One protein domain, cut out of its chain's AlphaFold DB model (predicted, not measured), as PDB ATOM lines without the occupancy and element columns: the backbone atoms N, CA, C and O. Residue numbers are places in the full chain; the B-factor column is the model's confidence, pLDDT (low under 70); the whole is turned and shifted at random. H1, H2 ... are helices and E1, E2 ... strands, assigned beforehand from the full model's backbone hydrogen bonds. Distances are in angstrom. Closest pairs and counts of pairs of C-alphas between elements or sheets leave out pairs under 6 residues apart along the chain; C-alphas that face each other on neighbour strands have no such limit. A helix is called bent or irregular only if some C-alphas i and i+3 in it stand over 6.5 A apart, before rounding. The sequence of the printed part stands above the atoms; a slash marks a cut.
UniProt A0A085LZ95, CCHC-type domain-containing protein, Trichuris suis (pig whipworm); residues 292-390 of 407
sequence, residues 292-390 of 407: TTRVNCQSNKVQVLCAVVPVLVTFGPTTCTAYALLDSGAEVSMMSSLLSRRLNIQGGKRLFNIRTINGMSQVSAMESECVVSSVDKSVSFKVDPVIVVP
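AT A GLANCE: This is residues 292 to 390 of the 407 residues of the protein "CCHC-type domain-containing protein" of Trichuris suis (pig whipworm) (UniProt A0A085LZ95). A strongly twisted sheet of bent strands opens into two wings, E1, E2 and E3 in one, E5 and the first part of E6 in the other, joined where E2 pairs with the far end of E6. E7 runs beside E6, E4 and H1 lie between the wings, and residues 297 to 302 stick out. The 99 printed residues hold E1 E2 E3 E4 H1 E5 E6 E7 in chain order, mostly strand, in a mixed, branched sheet. The whole is compact, radius of gyration of the C-alphas 14.4 A, spanning 44 by 32 by 20 A.

IN THESE COORDINATES: Find C-alpha 292 at (98.854, -90.008, -15.263), where E1 begins, residues 292 to 294. E2, 305 to 315, runs 28.8 A; E3, 318 to 326, runs 22.8 A. Then come E4, 333 to 336, and H1, 337 to 343. E5, 348 to 356, spans 22.9 A; E6, 359 to 373, 31.8 A, bends by 91 degrees at 362. E7, 380 to 389, 22.5 A, ends at C-alpha 389, (79.336, -97.580, -20.162).

HOW THE PARTS SIT: E1 E2 E3 and E5 E6 E7 are meanders, each strand the antiparallel neighbour of the one before. Look at N 293 and O 306, 3.0 A, for E1 and E2; N 311 and O 322, 2.9 A, for E2 and E3. E2 and E6 are antiparallel, N 314 to O 371 2.8 A. Check N 352 and O 363, 2.8 A, for E5 and E6; N 372 and O 381, 2.8 A, for E6 and E7. E4 is parallel to E7, N 387 to O 333 2.9 A. H1 is on the sheet, the C-alphas of Leu 343 and Thr 318 its closest to E3, 5.5 A; in H1 every O i to N i+4 pair is within hydrogen-bond range.

THE WHOLE: The C-alphas of Lys 301 and Pro 317, the two farthest apart, are 45.1 A apart. The printed part has no cut and no long link. Residues 292 to 305 and 356 to 360 have pLDDT under 70.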
ATOM      1  N   THR A 292      99.714 -90.962 -14.528       37.78
ATOM      2  CA  THR A 292      98.854 -90.008 -15.263       37.78
ATOM      3  C   THR A 292      98.479 -90.498 -16.664       37.78
ATOM      4  O   THR A 292      99.372 -90.902 -17.413       37.78
ATOM      5  N   THR A 293      97.208 -90.378 -17.068       40.72
ATOM      6  CA  THR A 293      96.708 -90.792 -18.403       40.72
ATOM      7  C   THR A 293      96.097 -89.615 -19.178       40.72
ATOM      8  O   THR A 293      95.605 -88.660 -18.583       40.72
ATOM      9  N   ARG A 294      96.178 -89.661 -20.520       48.25
ATOM     10  CA  ARG A 294      95.622 -88.647 -21.437       48.25
ATOM     11  C   ARG A 294      94.125 -88.882 -21.675       48.25
ATOM     12  O   ARG A 294      93.726 -90.016 -21.930       48.25
ATOM     13  N   VAL A 295      93.339 -87.808 -21.719       43.81
ATOM     14  CA  VAL A 295      91.933 -87.835 -22.154       43.81
ATOM     15  C   VAL A 295      91.830 -87.143 -23.520       43.81
ATOM     16  O   VAL A 295      91.964 -85.931 -23.615       43.81
ATOM     17  N   ASN A 296      91.642 -87.956 -24.567       45.50
ATOM     18  CA  ASN A 296      91.393 -87.618 -25.979       45.50
ATOM     19  C   ASN A 296      92.449 -86.782 -26.760       45.50
ATOM     20  O   ASN A 296      93.190 -85.957 -26.234       45.50
ATOM     21  N   CYS A 297      92.540 -87.055 -28.065       42.62
ATOM     22  CA  CYS A 297      93.566 -86.610 -29.002       42.62
ATOM     23  C   CYS A 297      92.951 -85.918 -30.232       42.62
ATOM     24  O   CYS A 297      92.638 -86.565 -31.227       42.62
ATOM     25  N   GLN A 298      92.842 -84.590 -30.199       43.31
ATOM     26  CA  GLN A 298      92.706 -83.788 -31.430       43.31
ATOM     27  C   GLN A 298      93.719 -82.637 -31.522       43.31
ATOM     28  O   GLN A 298      93.853 -82.010 -32.567       43.31
ATOM     29  N   SER A 299      94.523 -82.402 -30.480       43.03
ATOM     30  CA  SER A 299      95.604 -81.418 -30.514       43.03
ATOM     31  C   SER A 299      96.823 -81.926 -29.752       43.03
ATOM     32  O   SER A 299      96.763 -82.180 -28.555       43.03
ATOM     33  N   ASN A 300      97.966 -82.035 -30.434       47.56
ATOM     34  CA  ASN A 300      99.255 -82.364 -29.810       47.56
ATOM     35  C   ASN A 300      99.830 -81.210 -28.956       47.56
ATOM     36  O   ASN A 300     100.946 -81.336 -28.458       47.56
ATOM     37  N   LYS A 301      99.114 -80.083 -28.816       48.34
ATOM     38  CA  LYS A 301      99.613 -78.868 -28.150       48.34
ATOM     39  C   LYS A 301      99.164 -78.708 -26.695       48.34
ATOM     40  O   LYS A 301      99.821 -77.980 -25.963       48.34
ATOM     41  N   VAL A 302      98.097 -79.385 -26.263       48.28
ATOM     42  CA  VAL A 302      97.574 -79.289 -24.889       48.28
ATOM     43  C   VAL A 302      97.420 -80.693 -24.323       48.28
ATOM     44  O   VAL A 302      96.796 -81.553 -24.939       48.28
ATOM     45  N   GLN A 303      98.025 -80.939 -23.161       54.25
ATOM     46  CA  GLN A 303      97.975 -82.231 -22.489       54.25
ATOM     47  C   GLN A 303      97.259 -82.075 -21.150       54.25
ATOM     48  O   GLN A 303      97.830 -81.537 -20.207       54.25
ATOM     49  N   VAL A 304      96.030 -82.586 -21.065       58.62
ATOM     50  CA  VAL A 304      95.344 -82.790 -19.784       58.62
ATOM     51  C   VAL A 304      95.822 -84.121 -19.209       58.62
ATOM     52  O   VAL A 304      95.806 -85.150 -19.895       58.62
ATOM     53  N   LEU A 305      96.331 -84.079 -17.979       69.50
ATOM     54  CA  LEU A 305      96.806 -85.240 -17.236       69.50
ATOM     55  C   LEU A 305      95.858 -85.501 -16.072       69.50
ATOM     56  O   LEU A 305      95.810 -84.709 -15.137       69.50
ATOM     57  N   CYS A 306      95.157 -86.628 -16.114       71.75
ATOM     58  CA  CYS A 306      94.344 -87.098 -14.996       71.75
ATOM     59  C   CYS A 306      95.146 -88.109 -14.179       71.75
ATOM     60  O   CYS A 306      95.868 -88.931 -14.758       71.75
ATOM     61  N   ALA A 307      95.023 -88.060 -12.854       78.81
ATOM     62  CA  ALA A 307      95.637 -89.050 -11.978       78.81
ATOM     63  C   ALA A 307      94.941 -90.406 -12.151       78.81
ATOM     64  O   ALA A 307      93.735 -90.483 -12.344       78.81
ATOM     65  N   VAL A 308      95.706 -91.483 -12.086       83.19
ATOM     66  CA  VAL A 308      95.257 -92.864 -12.197       83.19
ATOM     67  C   VAL A 308      95.806 -93.615 -11.005       83.19
ATOM     68  O   VAL A 308      97.021 -93.651 -10.782       83.19
ATOM     69  N   VAL A 309      94.893 -94.204 -10.246       85.94
ATOM     70  CA  VAL A 309      95.193 -94.887  -8.991       85.94
ATOM     71  C   VAL A 309      94.625 -96.303  -9.016       85.94
ATOM     72  O   VAL A 309      93.540 -96.519  -9.565       85.94
ATOM     73  N   PRO A 310      95.345 -97.297  -8.471       90.31
ATOM     74  CA  PRO A 310      94.784 -98.624  -8.288       90.31
ATOM     75  C   PRO A 310      93.714 -98.578  -7.191       90.31
ATOM     76  O   PRO A 310      93.895 -97.927  -6.164       90.31
ATOM     77  N   VAL A 311      92.606 -99.278  -7.410       93.75
ATOM     78  CA  VAL A 311      91.480 -99.363  -6.475       93.75
ATOM     79  C   VAL A 311      90.929-100.782  -6.426       93.75
ATOM     80  O   VAL A 311      91.064-101.555  -7.379       93.75
ATOM     81  N   LEU A 312      90.272-101.116  -5.323       96.00
ATOM     82  CA  LEU A 312      89.413-102.288  -5.214       96.00
ATOM     83  C   LEU A 312      87.966-101.842  -5.405       96.00
ATOM     84  O   LEU A 312      87.493-100.951  -4.706       96.00
ATOM     85  N   VAL A 313      87.268-102.456  -6.353       96.88
ATOM     86  CA  VAL A 313      85.847-102.207  -6.606       96.88
ATOM     87  C   VAL A 313      85.061-103.421  -6.145       96.88
ATOM     88  O   VAL A 313      85.361-104.539  -6.563       96.88
ATOM     89  N   THR A 314      84.062-103.203  -5.303       96.12
ATOM     90  CA  THR A 314      83.248-104.243  -4.678       96.12
ATOM     91  C   THR A 314      81.776-104.032  -5.015       96.12
ATOM     92  O   THR A 314      81.264-102.917  -4.931       96.12
ATOM     93  N   PHE A 315      81.092-105.109  -5.389       95.94
ATOM     94  CA  PHE A 315      79.643-105.155  -5.566       95.94
ATOM     95  C   PHE A 315      79.106-106.461  -4.976       95.94
ATOM     96  O   PHE A 315      79.503-107.552  -5.402       95.94
ATOM     97  N   GLY A 316      78.233-106.352  -3.971       91.56
ATOM     98  CA  GLY A 316      77.784-107.501  -3.186       91.56
ATOM     99  C   GLY A 316      78.978-108.310  -2.644       91.56
ATOM    100  O   GLY A 316      79.862-107.727  -2.016       91.56
ATOM    101  N   PRO A 317      79.055-109.633  -2.899       92.38
ATOM    102  CA  PRO A 317      80.166-110.470  -2.441       92.38
ATOM    103  C   PRO A 317      81.418-110.390  -3.334       92.38
ATOM    104  O   PRO A 317      82.458-110.949  -2.986       92.38
ATOM    105  N   THR A 318      81.344-109.737  -4.497       95.44
ATOM    106  CA  THR A 318      82.406-109.782  -5.511       95.44
ATOM    107  C   THR A 318      83.307-108.559  -5.400       95.44
ATOM    108  O   THR A 318      82.820-107.435  -5.334       95.44
ATOM    109  N   THR A 319      84.628-108.755  -5.423       95.50
ATOM    110  CA  THR A 319      85.619-107.665  -5.420       95.50
ATOM    111  C   THR A 319      86.627-107.846  -6.549       95.50
ATOM    112  O   THR A 319      87.081-108.958  -6.812       95.50
ATOM    113  N   CYS A 320      87.003-106.754  -7.211       94.38
ATOM    114  CA  CYS A 320      87.944-106.751  -8.322       94.38
ATOM    115  C   CYS A 320      88.911-105.570  -8.225       94.38
ATOM    116  O   CYS A 320      88.500-104.433  -8.003       94.38
ATOM    117  N   THR A 321      90.194-105.820  -8.484       93.12
ATOM    118  CA  THR A 321      91.180-104.751  -8.662       93.12
ATOM    119  C   THR A 321      90.985-104.067 -10.012       93.12
ATOM    120  O   THR A 321      90.839-104.730 -11.046       93.12
ATOM    121  N   ALA A 322      91.006-102.739 -10.006       91.88
ATOM    122  CA  ALA A 322      90.910-101.897 -11.186       91.88
ATOM    123  C   ALA A 322      91.817-100.668 -11.047       91.88
ATOM    124  O   ALA A 322      92.444-100.449 -10.013       91.88
ATOM    125  N   TYR A 323      91.877 -99.861 -12.104       90.44
ATOM    126  CA  TYR A 323      92.477 -98.533 -12.060       90.44
ATOM    127  C   TYR A 323      91.375 -97.498 -12.241       90.44
ATOM    128  O   TYR A 323      90.622 -97.567 -13.213       90.44
ATOM    129  N   ALA A 324      91.290 -96.553 -11.311       90.12
ATOM    130  CA  ALA A 324      90.403 -95.406 -11.403       90.12
ATOM    131  C   ALA A 324      91.177 -94.224 -11.984       90.12
ATOM    132  O   ALA A 324      92.264 -93.903 -11.506       90.12
ATOM    133  N   LEU A 325      90.618 -93.587 -13.011       89.31
ATOM    134  CA  LEU A 325      91.074 -92.291 -13.500       89.31
ATOM    135  C   LEU A 325      90.294 -91.209 -12.748       89.31
ATOM    136  O   LEU A 325      89.070 -91.183 -12.807       89.31
ATOM    137  N   LEU A 326      91.011 -90.353 -12.030       86.06
ATOM    138  CA  LEU A 326      90.471 -89.252 -11.247       86.06
ATOM    139  C   LEU A 326      90.442 -87.995 -12.114       86.06
ATOM    140  O   LEU A 326      91.490 -87.482 -12.517       86.06
ATOM    141  N   ASP A 327      89.236 -87.522 -12.392       82.81
ATOM    142  CA  ASP A 327      88.973 -86.305 -13.149       82.81
ATOM    143  C   ASP A 327      88.232 -85.312 -12.250       82.81
ATOM    144  O   ASP A 327      87.114 -85.576 -11.813       82.81
ATOM    145  N   SER A 328      88.865 -84.175 -11.953       76.31
ATOM    146  CA  SER A 328      88.273 -83.125 -11.117       76.31
ATOM    147  C   SER A 328      87.109 -82.398 -11.793       76.31
ATOM    148  O   SER A 328      86.396 -81.664 -11.120       76.31
ATOM    149  N   GLY A 329      86.938 -82.558 -13.109       72.12
ATOM    150  CA  GLY A 329      85.811 -82.011 -13.863       72.12
ATOM    151  C   GLY A 329      84.650 -82.989 -14.055       72.12
ATOM    152  O   GLY A 329      83.677 -82.631 -14.713       72.12
ATOM    153  N   ALA A 330      84.740 -84.219 -13.536       80.31
ATOM    154  CA  ALA A 330      83.677 -85.207 -13.681       80.31
ATOM    155  C   ALA A 330      82.595 -85.036 -12.604       80.31
ATOM    156  O   ALA A 330      82.877 -85.104 -11.411       80.31
ATOM    157  N   GLU A 331      81.338 -84.893 -13.031       77.31
ATOM    158  CA  GLU A 331      80.164 -84.863 -12.138       77.31
ATOM    159  C   GLU A 331      79.634 -86.268 -11.808       77.31
ATOM    160  O   GLU A 331      78.847 -86.443 -10.882       77.31
ATOM    161  N   VAL A 332      80.056 -87.287 -12.566       83.06
ATOM    162  CA  VAL A 332      79.586 -88.667 -12.412       83.06
ATOM    163  C   VAL A 332      80.717 -89.674 -12.576       83.06
ATOM    164  O   VAL A 332      81.615 -89.509 -13.405       83.06
ATOM    165  N   SER A 333      80.656 -90.758 -11.800       90.44
ATOM    166  CA  SER A 333      81.577 -91.887 -11.924       90.44
ATOM    167  C   SER A 333      81.096 -92.871 -12.986       90.44
ATOM    168  O   SER A 333      79.941 -93.296 -12.993       90.44
ATOM    169  N   MET A 334      82.005 -93.278 -13.870       91.25
ATOM    170  CA  MET A 334      81.721 -94.255 -14.919       91.25
ATOM    171  C   MET A 334      82.539 -95.531 -14.726       91.25
ATOM    172  O   MET A 334      83.680 -95.498 -14.268       91.25
ATOM    173  N   MET A 335      81.978 -96.660 -15.150       91.81
ATOM    174  CA  MET A 335      82.630 -97.965 -15.132       91.81
ATOM    175  C   MET A 335      82.560 -98.626 -16.509       91.81
ATOM    176  O   MET A 335      81.537 -98.579 -17.182       91.81
ATOM    177  N   SER A 336      83.633 -99.299 -16.927       91.69
ATOM    178  CA  SER A 336      83.592-100.098 -18.156       91.69
ATOM    179  C   SER A 336      82.677-101.323 -18.019       91.69
ATOM    180  O   SER A 336      82.678-102.013 -16.996       91.69
ATOM    181  N   SER A 337      81.974-101.668 -19.100       90.06
ATOM    182  CA  SER A 337      81.167-102.895 -19.175       90.06
ATOM    183  C   SER A 337      81.972-104.174 -18.897       90.06
ATOM    184  O   SER A 337      81.434-105.147 -18.374       90.06
ATOM    185  N   LEU A 338      83.277-104.173 -19.197       90.44
ATOM    186  CA  LEU A 338      84.193-105.272 -18.883       90.44
ATOM    187  C   LEU A 338      84.347-105.479 -17.372       90.44
ATOM    188  O   LEU A 338      84.290-106.617 -16.908       90.44
ATOM    189  N   LEU A 339      84.531-104.400 -16.607       92.75
ATOM    190  CA  LEU A 339      84.653-104.479 -15.151       92.75
ATOM    191  C   LEU A 339      83.314-104.851 -14.500       92.75
ATOM    192  O   LEU A 339      83.286-105.720 -13.634       92.75
ATOM    193  N   SER A 340      82.212-104.274 -14.985       93.81
ATOM    194  CA  SER A 340      80.856-104.619 -14.538       93.81
ATOM    195  C   SER A 340      80.556-106.114 -14.704       93.81
ATOM    196  O   SER A 340      80.093-106.742 -13.753       93.81
ATOM    197  N   ARG A 341      80.920-106.722 -15.847       93.69
ATOM    198  CA  ARG A 341      80.778-108.174 -16.069       93.69
ATOM    199  C   ARG A 341      81.603-109.011 -15.091       93.69
ATOM    200  O   ARG A 341      81.120-110.029 -14.622       93.69
ATOM    201  N   ARG A 342      82.827-108.590 -14.756       94.31
ATOM    202  CA  ARG A 342      83.678-109.306 -13.781       94.31
ATOM    203  C   ARG A 342      83.124-109.255 -12.357       94.31
ATOM    204  O   ARG A 342      83.388-110.161 -11.578       94.31
ATOM    205  N   LEU A 343      82.397-108.191 -12.029       94.50
ATOM    206  CA  LEU A 343      81.785-107.970 -10.719       94.50
ATOM    207  C   LEU A 343      80.330-108.456 -10.634       94.50
ATOM    208  O   LEU A 343      79.741-108.385  -9.559       94.50
ATOM    209  N   ASN A 344      79.756-108.940 -11.742       94.12
ATOM    210  CA  ASN A 344      78.338-109.293 -11.869       94.12
ATOM    211  C   ASN A 344      77.389-108.163 -11.427       94.12
ATOM    212  O   ASN A 344      76.349-108.422 -10.818       94.12
ATOM    213  N   ILE A 345      77.752-106.913 -11.737       92.69
ATOM    214  CA  ILE A 345      76.964-105.730 -11.370       92.69
ATOM    215  C   ILE A 345      75.567-105.811 -11.983       92.69
ATOM    216  O   ILE A 345      75.420-106.076 -13.178       92.69
ATOM    217  N   GLN A 346      74.560-105.539 -11.156       90.62
ATOM    218  CA  GLN A 346      73.157-105.454 -11.554       90.62
ATOM    219  C   GLN A 346      72.676-104.011 -11.465       90.62
ATOM    220  O   GLN A 346      73.088-103.272 -10.576       90.62
ATOM    221  N   GLY A 347      71.794-103.603 -12.369       90.50
ATOM    222  CA  GLY A 347      71.334-102.222 -12.419       90.50
ATOM    223  C   GLY A 347      70.260-101.979 -13.469       90.50
ATOM    224  O   GLY A 347      69.964-102.843 -14.298       90.50
ATOM    225  N   GLY A 348      69.682-100.782 -13.442       89.94
ATOM    226  CA  GLY A 348      68.652-100.365 -14.389       89.94
ATOM    227  C   GLY A 348      69.264 -99.792 -15.662       89.94
ATOM    228  O   GLY A 348      70.138 -98.932 -15.597       89.94
ATOM    229  N   LYS A 349      68.799-100.219 -16.841       91.19
ATOM    230  CA  LYS A 349      69.165 -99.544 -18.097       91.19
ATOM    231  C   LYS A 349      68.430 -98.214 -18.203       91.19
ATOM    232  O   LYS A 349      67.208 -98.181 -18.083       91.19
ATOM    233  N   ARG A 350      69.168 -97.142 -18.477       89.69
ATOM    234  CA  ARG A 350      68.635 -95.795 -18.689       89.69
ATOM    235  C   ARG A 350      69.343 -95.097 -19.839       89.69
ATOM    236  O   ARG A 350      70.395 -95.526 -20.312       89.69
ATOM    237  N   LEU A 351      68.717 -94.030 -20.313       85.12
ATOM    238  CA  LEU A 351      69.251 -93.171 -21.354       85.12
ATOM    239  C   LEU A 351      69.857 -91.929 -20.697       85.12
ATOM    240  O   LEU A 351      69.149 -91.177 -20.034       85.12
ATOM    241  N   PHE A 352      71.159 -91.730 -20.871       81.19
ATOM    242  CA  PHE A 352      71.907 -90.625 -20.278       81.19
ATOM    243  C   PHE A 352      72.326 -89.626 -21.345       81.19
ATOM    244  O   PHE A 352      72.816 -90.020 -22.399       81.19
ATOM    245  N   ASN A 353      72.208 -88.336 -21.047       81.00
ATOM    246  CA  ASN A 353      72.798 -87.276 -21.859       81.00
ATOM    247  C   ASN A 353      74.155 -86.903 -21.253       81.00
ATOM    248  O   ASN A 353      74.223 -86.128 -20.304       81.00
ATOM    249  N   ILE A 354      75.235 -87.472 -21.784       78.06
ATOM    250  CA  ILE A 354      76.597 -87.228 -21.303       78.06
ATOM    251  C   ILE A 354      77.160 -86.014 -22.039       78.06
ATOM    252  O   ILE A 354      77.345 -86.041 -23.259       78.06
ATOM    253  N   ARG A 355      77.438 -84.939 -21.299       71.81
ATOM    254  CA  ARG A 355      78.090 -83.738 -21.826       71.81
ATOM    255  C   ARG A 355      79.595 -83.838 -21.604       71.81
ATOM    256  O   ARG A 355      80.055 -84.067 -20.495       71.81
ATOM    257  N   THR A 356      80.357 -83.651 -22.671       69.75
ATOM    258  CA  THR A 356      81.821 -83.588 -22.644       69.75
ATOM    259  C   THR A 356      82.285 -82.287 -23.291       69.75
ATOM    260  O   THR A 356      81.489 -81.564 -23.894       69.75
ATOM    261  N   ILE A 357      83.589 -82.010 -23.246       62.59
ATOM    262  CA  ILE A 357      84.194 -80.884 -23.978       62.59
ATOM    263  C   ILE A 357      83.946 -80.938 -25.497       62.59
ATOM    264  O   ILE A 357      84.027 -79.913 -26.165       62.59
ATOM    265  N   ASN A 358      83.615 -82.115 -26.039       54.38
ATOM    266  CA  ASN A 358      83.345 -82.322 -27.462       54.38
ATOM    267  C   ASN A 358      81.848 -82.242 -27.803       54.38
ATOM    268  O   ASN A 358      81.452 -82.585 -28.915       54.38
ATOM    269  N   GLY A 359      81.013 -81.823 -26.851       57.38
ATOM    270  CA  GLY A 359      79.566 -81.757 -27.001       57.38
ATOM    271  C   GLY A 359      78.835 -82.843 -26.218       57.38
ATOM    272  O   GLY A 359      79.388 -83.514 -25.344       57.38
ATOM    273  N   MET A 360      77.544 -82.970 -26.508       66.44
ATOM    274  CA  MET A 360      76.621 -83.839 -25.787       66.44
ATOM    275  C   MET A 360      76.332 -85.098 -26.600       66.44
ATOM    276  O   MET A 360      76.075 -85.029 -27.797       66.44
ATOM    277  N   SER A 361      76.388 -86.252 -25.946       71.06
ATOM    278  CA  SER A 361      76.081 -87.552 -26.536       71.06
ATOM    279  C   SER A 361      75.058 -88.273 -25.681       71.06
ATOM    280  O   SER A 361      75.177 -88.317 -24.458       71.06
ATOM    281  N   GLN A 362      74.054 -88.849 -26.331       79.88
ATOM    282  CA  GLN A 362      73.059 -89.659 -25.654       79.88
ATOM    283  C   GLN A 362      73.506 -91.124 -25.651       79.88
ATOM    284  O   GLN A 362      73.791 -91.695 -26.701       79.88
ATOM    285  N   VAL A 363      73.598 -91.728 -24.468       81.50
ATOM    286  CA  VAL A 363      74.132 -93.077 -24.270       81.50
ATOM    287  C   VAL A 363      73.134 -93.909 -23.477       81.50
ATOM    288  O   VAL A 363      72.740 -93.541 -22.373       81.50
ATOM    289  N   SER A 364      72.741 -95.059 -24.027       86.62
ATOM    290  CA  SER A 364      72.027 -96.083 -23.263       86.62
ATOM    291  C   SER A 364      73.041 -96.848 -22.411       86.62
ATOM    292  O   SER A 364      73.914 -97.538 -22.944       86.62
ATOM    293  N   ALA A 365      72.961 -96.685 -21.095       89.31
ATOM    294  CA  ALA A 365      73.899 -97.259 -20.136       89.31
ATOM    295  C   ALA A 365      73.152 -97.840 -18.931       89.31
ATOM    296  O   ALA A 365      71.967 -97.575 -18.727       89.31
ATOM    297  N   MET A 366      73.831 -98.674 -18.146       92.88
ATOM    298  CA  MET A 366      73.268 -99.207 -16.905       92.88
ATOM    299  C   MET A 366      73.663 -98.307 -15.735       92.88
ATOM    300  O   MET A 366      74.835 -97.987 -15.572       92.88
ATOM    301  N   GLU A 367      72.683 -97.932 -14.923       92.94
ATOM    302  CA  GLU A 367      72.861 -97.268 -13.634       92.94
ATOM    303  C   GLU A 367      72.908 -98.321 -12.531       92.94
ATOM    304  O   GLU A 367      72.034 -99.191 -12.466       92.94
ATOM    305  N   SER A 368      73.927 -98.261 -11.685       94.81
ATOM    306  CA  SER A 368      74.081 -99.149 -10.535       94.81
ATOM    307  C   SER A 368      74.819 -98.424  -9.409       94.81
ATOM    308  O   SER A 368      75.078 -97.228  -9.501       94.81
ATOM    309  N   GLU A 369      75.202 -99.156  -8.374       94.75
ATOM    310  CA  GLU A 369      76.044 -98.709  -7.272       94.75
ATOM    311  C   GLU A 369      77.238 -99.655  -7.107       94.75
ATOM    312  O   GLU A 369      77.209-100.811  -7.529       94.75
ATOM    313  N   CYS A 370      78.313 -99.181  -6.486       95.81
ATOM    314  CA  CYS A 370      79.398-100.040  -6.019       95.81
ATOM    315  C   CYS A 370      80.133 -99.404  -4.837       95.81
ATOM    316  O   CYS A 370      79.901 -98.251  -4.483       95.81
ATOM    317  N   VAL A 371      81.041-100.153  -4.218       97.25
ATOM    318  CA  VAL A 371      81.979 -99.621  -3.227       97.25
ATOM    319  C   VAL A 371      83.369 -99.591  -3.840       97.25
ATOM    320  O   VAL A 371      83.841-100.592  -4.372       97.25
ATOM    321  N   VAL A 372      84.042 -98.450  -3.753       96.56
ATOM    322  CA  VAL A 372      85.441 -98.293  -4.149       96.56
ATOM    323  C   VAL A 372      86.280 -98.153  -2.890       96.56
ATOM    324  O   VAL A 372      85.968 -97.352  -2.018       96.56
ATOM    325  N   SER A 373      87.350 -98.927  -2.781       94.69
ATOM    326  CA  SER A 373      88.260 -98.893  -1.640       94.69
ATOM    327  C   SER A 373      89.715 -98.790  -2.075       94.69
ATOM    328  O   SER A 373      90.090 -99.180  -3.187       94.69
ATOM    329  N   SER A 374      90.536 -98.239  -1.183       90.00
ATOM    330  CA  SER A 374      91.988 -98.269  -1.325       90.00
ATOM    331  C   SER A 374      92.482 -99.719  -1.391       90.00
ATOM    332  O   SER A 374      91.869-100.627  -0.830       90.00
ATOM    333  N   VAL A 375      93.610 -99.953  -2.065       89.94
ATOM    334  CA  VAL A 375      94.197-101.299  -2.225       89.94
ATOM    335  C   VAL A 375      94.569-101.926  -0.878       89.94
ATOM    336  O   VAL A 375      94.464-103.138  -0.713       89.94
ATOM    337  N   ASP A 376      94.957-101.100   0.091       88.81
ATOM    338  CA  ASP A 376      95.233-101.502   1.476       88.81
ATOM    339  C   ASP A 376      93.968-101.601   2.349       88.81
ATOM    340  O   ASP A 376      94.063-101.928   3.529       88.81
ATOM    341  N   LYS A 377      92.785-101.334   1.776       85.94
ATOM    342  CA  LYS A 377      91.474-101.307   2.442       85.94
ATOM    343  C   LYS A 377      91.369-100.314   3.605       85.94
ATOM    344  O   LYS A 377      90.436-100.416   4.396       85.94
ATOM    345  N   SER A 378      92.279 -99.345   3.697       87.31
ATOM    346  CA  SER A 378      92.261 -98.327   4.756       87.31
ATOM    347  C   SER A 378      91.044 -97.404   4.673       87.31
ATOM    348  O   SER A 378      90.541 -96.946   5.695       87.31
ATOM    349  N   VAL A 379      90.557 -97.144   3.456       90.56
ATOM    350  CA  VAL A 379      89.428 -96.249   3.185       90.56
ATOM    351  C   VAL A 379      88.525 -96.854   2.114       90.56
ATOM    352  O   VAL A 379      89.013 -97.460   1.153       90.56
ATOM    353  N   SER A 380      87.211 -96.671   2.263       92.69
ATOM    354  CA  SER A 380      86.190 -97.076   1.297       92.69
ATOM    355  C   SER A 380      85.118 -96.000   1.114       92.69
ATOM    356  O   SER A 380      84.813 -95.234   2.026       92.69
ATOM    357  N   PHE A 381      84.547 -95.948  -0.086       92.75
ATOM    358  CA  PHE A 381      83.525 -94.994  -0.498       92.75
ATOM    359  C   PHE A 381      82.418 -95.728  -1.253       92.75
ATOM    360  O   PHE A 381      82.705 -96.523  -2.152       92.75
ATOM    361  N   LYS A 382      81.154 -95.447  -0.924       95.50
ATOM    362  CA  LYS A 382      80.022 -95.855  -1.763       95.50
ATOM    363  C   LYS A 382      79.956 -94.923  -2.974       95.50
ATOM    364  O   LYS A 382      79.980 -93.706  -2.812       95.50
ATOM    365  N   VAL A 383      79.875 -95.495  -4.167       94.06
ATOM    366  CA  VAL A 383      79.679 -94.781  -5.430       94.06
ATOM    367  C   VAL A 383      78.285 -95.110  -5.935       94.06
ATOM    368  O   VAL A 383      78.015 -96.242  -6.336       94.06
ATOM    369  N   ASP A 384      77.407 -94.116  -5.876       89.69
ATOM    370  CA  ASP A 384      75.992 -94.232  -6.202       89.69
ATOM    371  C   ASP A 384      75.485 -92.868  -6.724       89.69
ATOM    372  O   ASP A 384      75.451 -91.910  -5.946       89.69
ATOM    373  N   PRO A 385      75.177 -92.726  -8.029       89.62
ATOM    374  CA  PRO A 385      75.220 -93.770  -9.050       89.62
ATOM    375  C   PRO A 385      76.625 -93.981  -9.647       89.62
ATOM    376  O   PRO A 385      77.421 -93.051  -9.802       89.62
ATOM    377  N   VAL A 386      76.904 -95.211 -10.087       92.94
ATOM    378  CA  VAL A 386      77.947 -95.528 -11.070       92.94
ATOM    379  C   VAL A 386      77.303 -95.870 -12.415       92.94
ATOM    380  O   VAL A 386      76.436 -96.740 -12.511       92.94
ATOM    381  N   ILE A 387      77.738 -95.194 -13.482       93.00
ATOM    382  CA  ILE A 387      77.224 -95.424 -14.838       93.00
ATOM    383  C   ILE A 387      78.116 -96.435 -15.562       93.00
ATOM    384  O   ILE A 387      79.279 -96.167 -15.873       93.00
ATOM    385  N   VAL A 388      77.570 -97.605 -15.880       92.69
ATOM    386  CA  VAL A 388      78.262 -98.648 -16.642       92.69
ATOM    387  C   VAL A 388      78.143 -98.363 -18.137       92.69
ATOM    388  O   VAL A 388      77.090 -98.567 -18.748       92.69
ATOM    389  N   VAL A 389      79.251 -97.939 -18.742       88.19
ATOM    390  CA  VAL A 389      79.336 -97.580 -20.162       88.19
ATOM    391  C   VAL A 389      79.952 -98.709 -21.005       88.19
ATOM    392  O   VAL A 389      80.844 -99.429 -20.534       88.19
ATOM    393  N   PRO A 390      79.536 -98.882 -22.278       78.25
ATOM    394  CA  PRO A 390      80.069 -99.934 -23.150       78.25
ATOM    395  C   PRO A 390      81.585 -99.830 -23.344       78.25
ATOM    396  O   PRO A 390      82.287-100.842 -23.269       78.25
TER     397      PRO A 390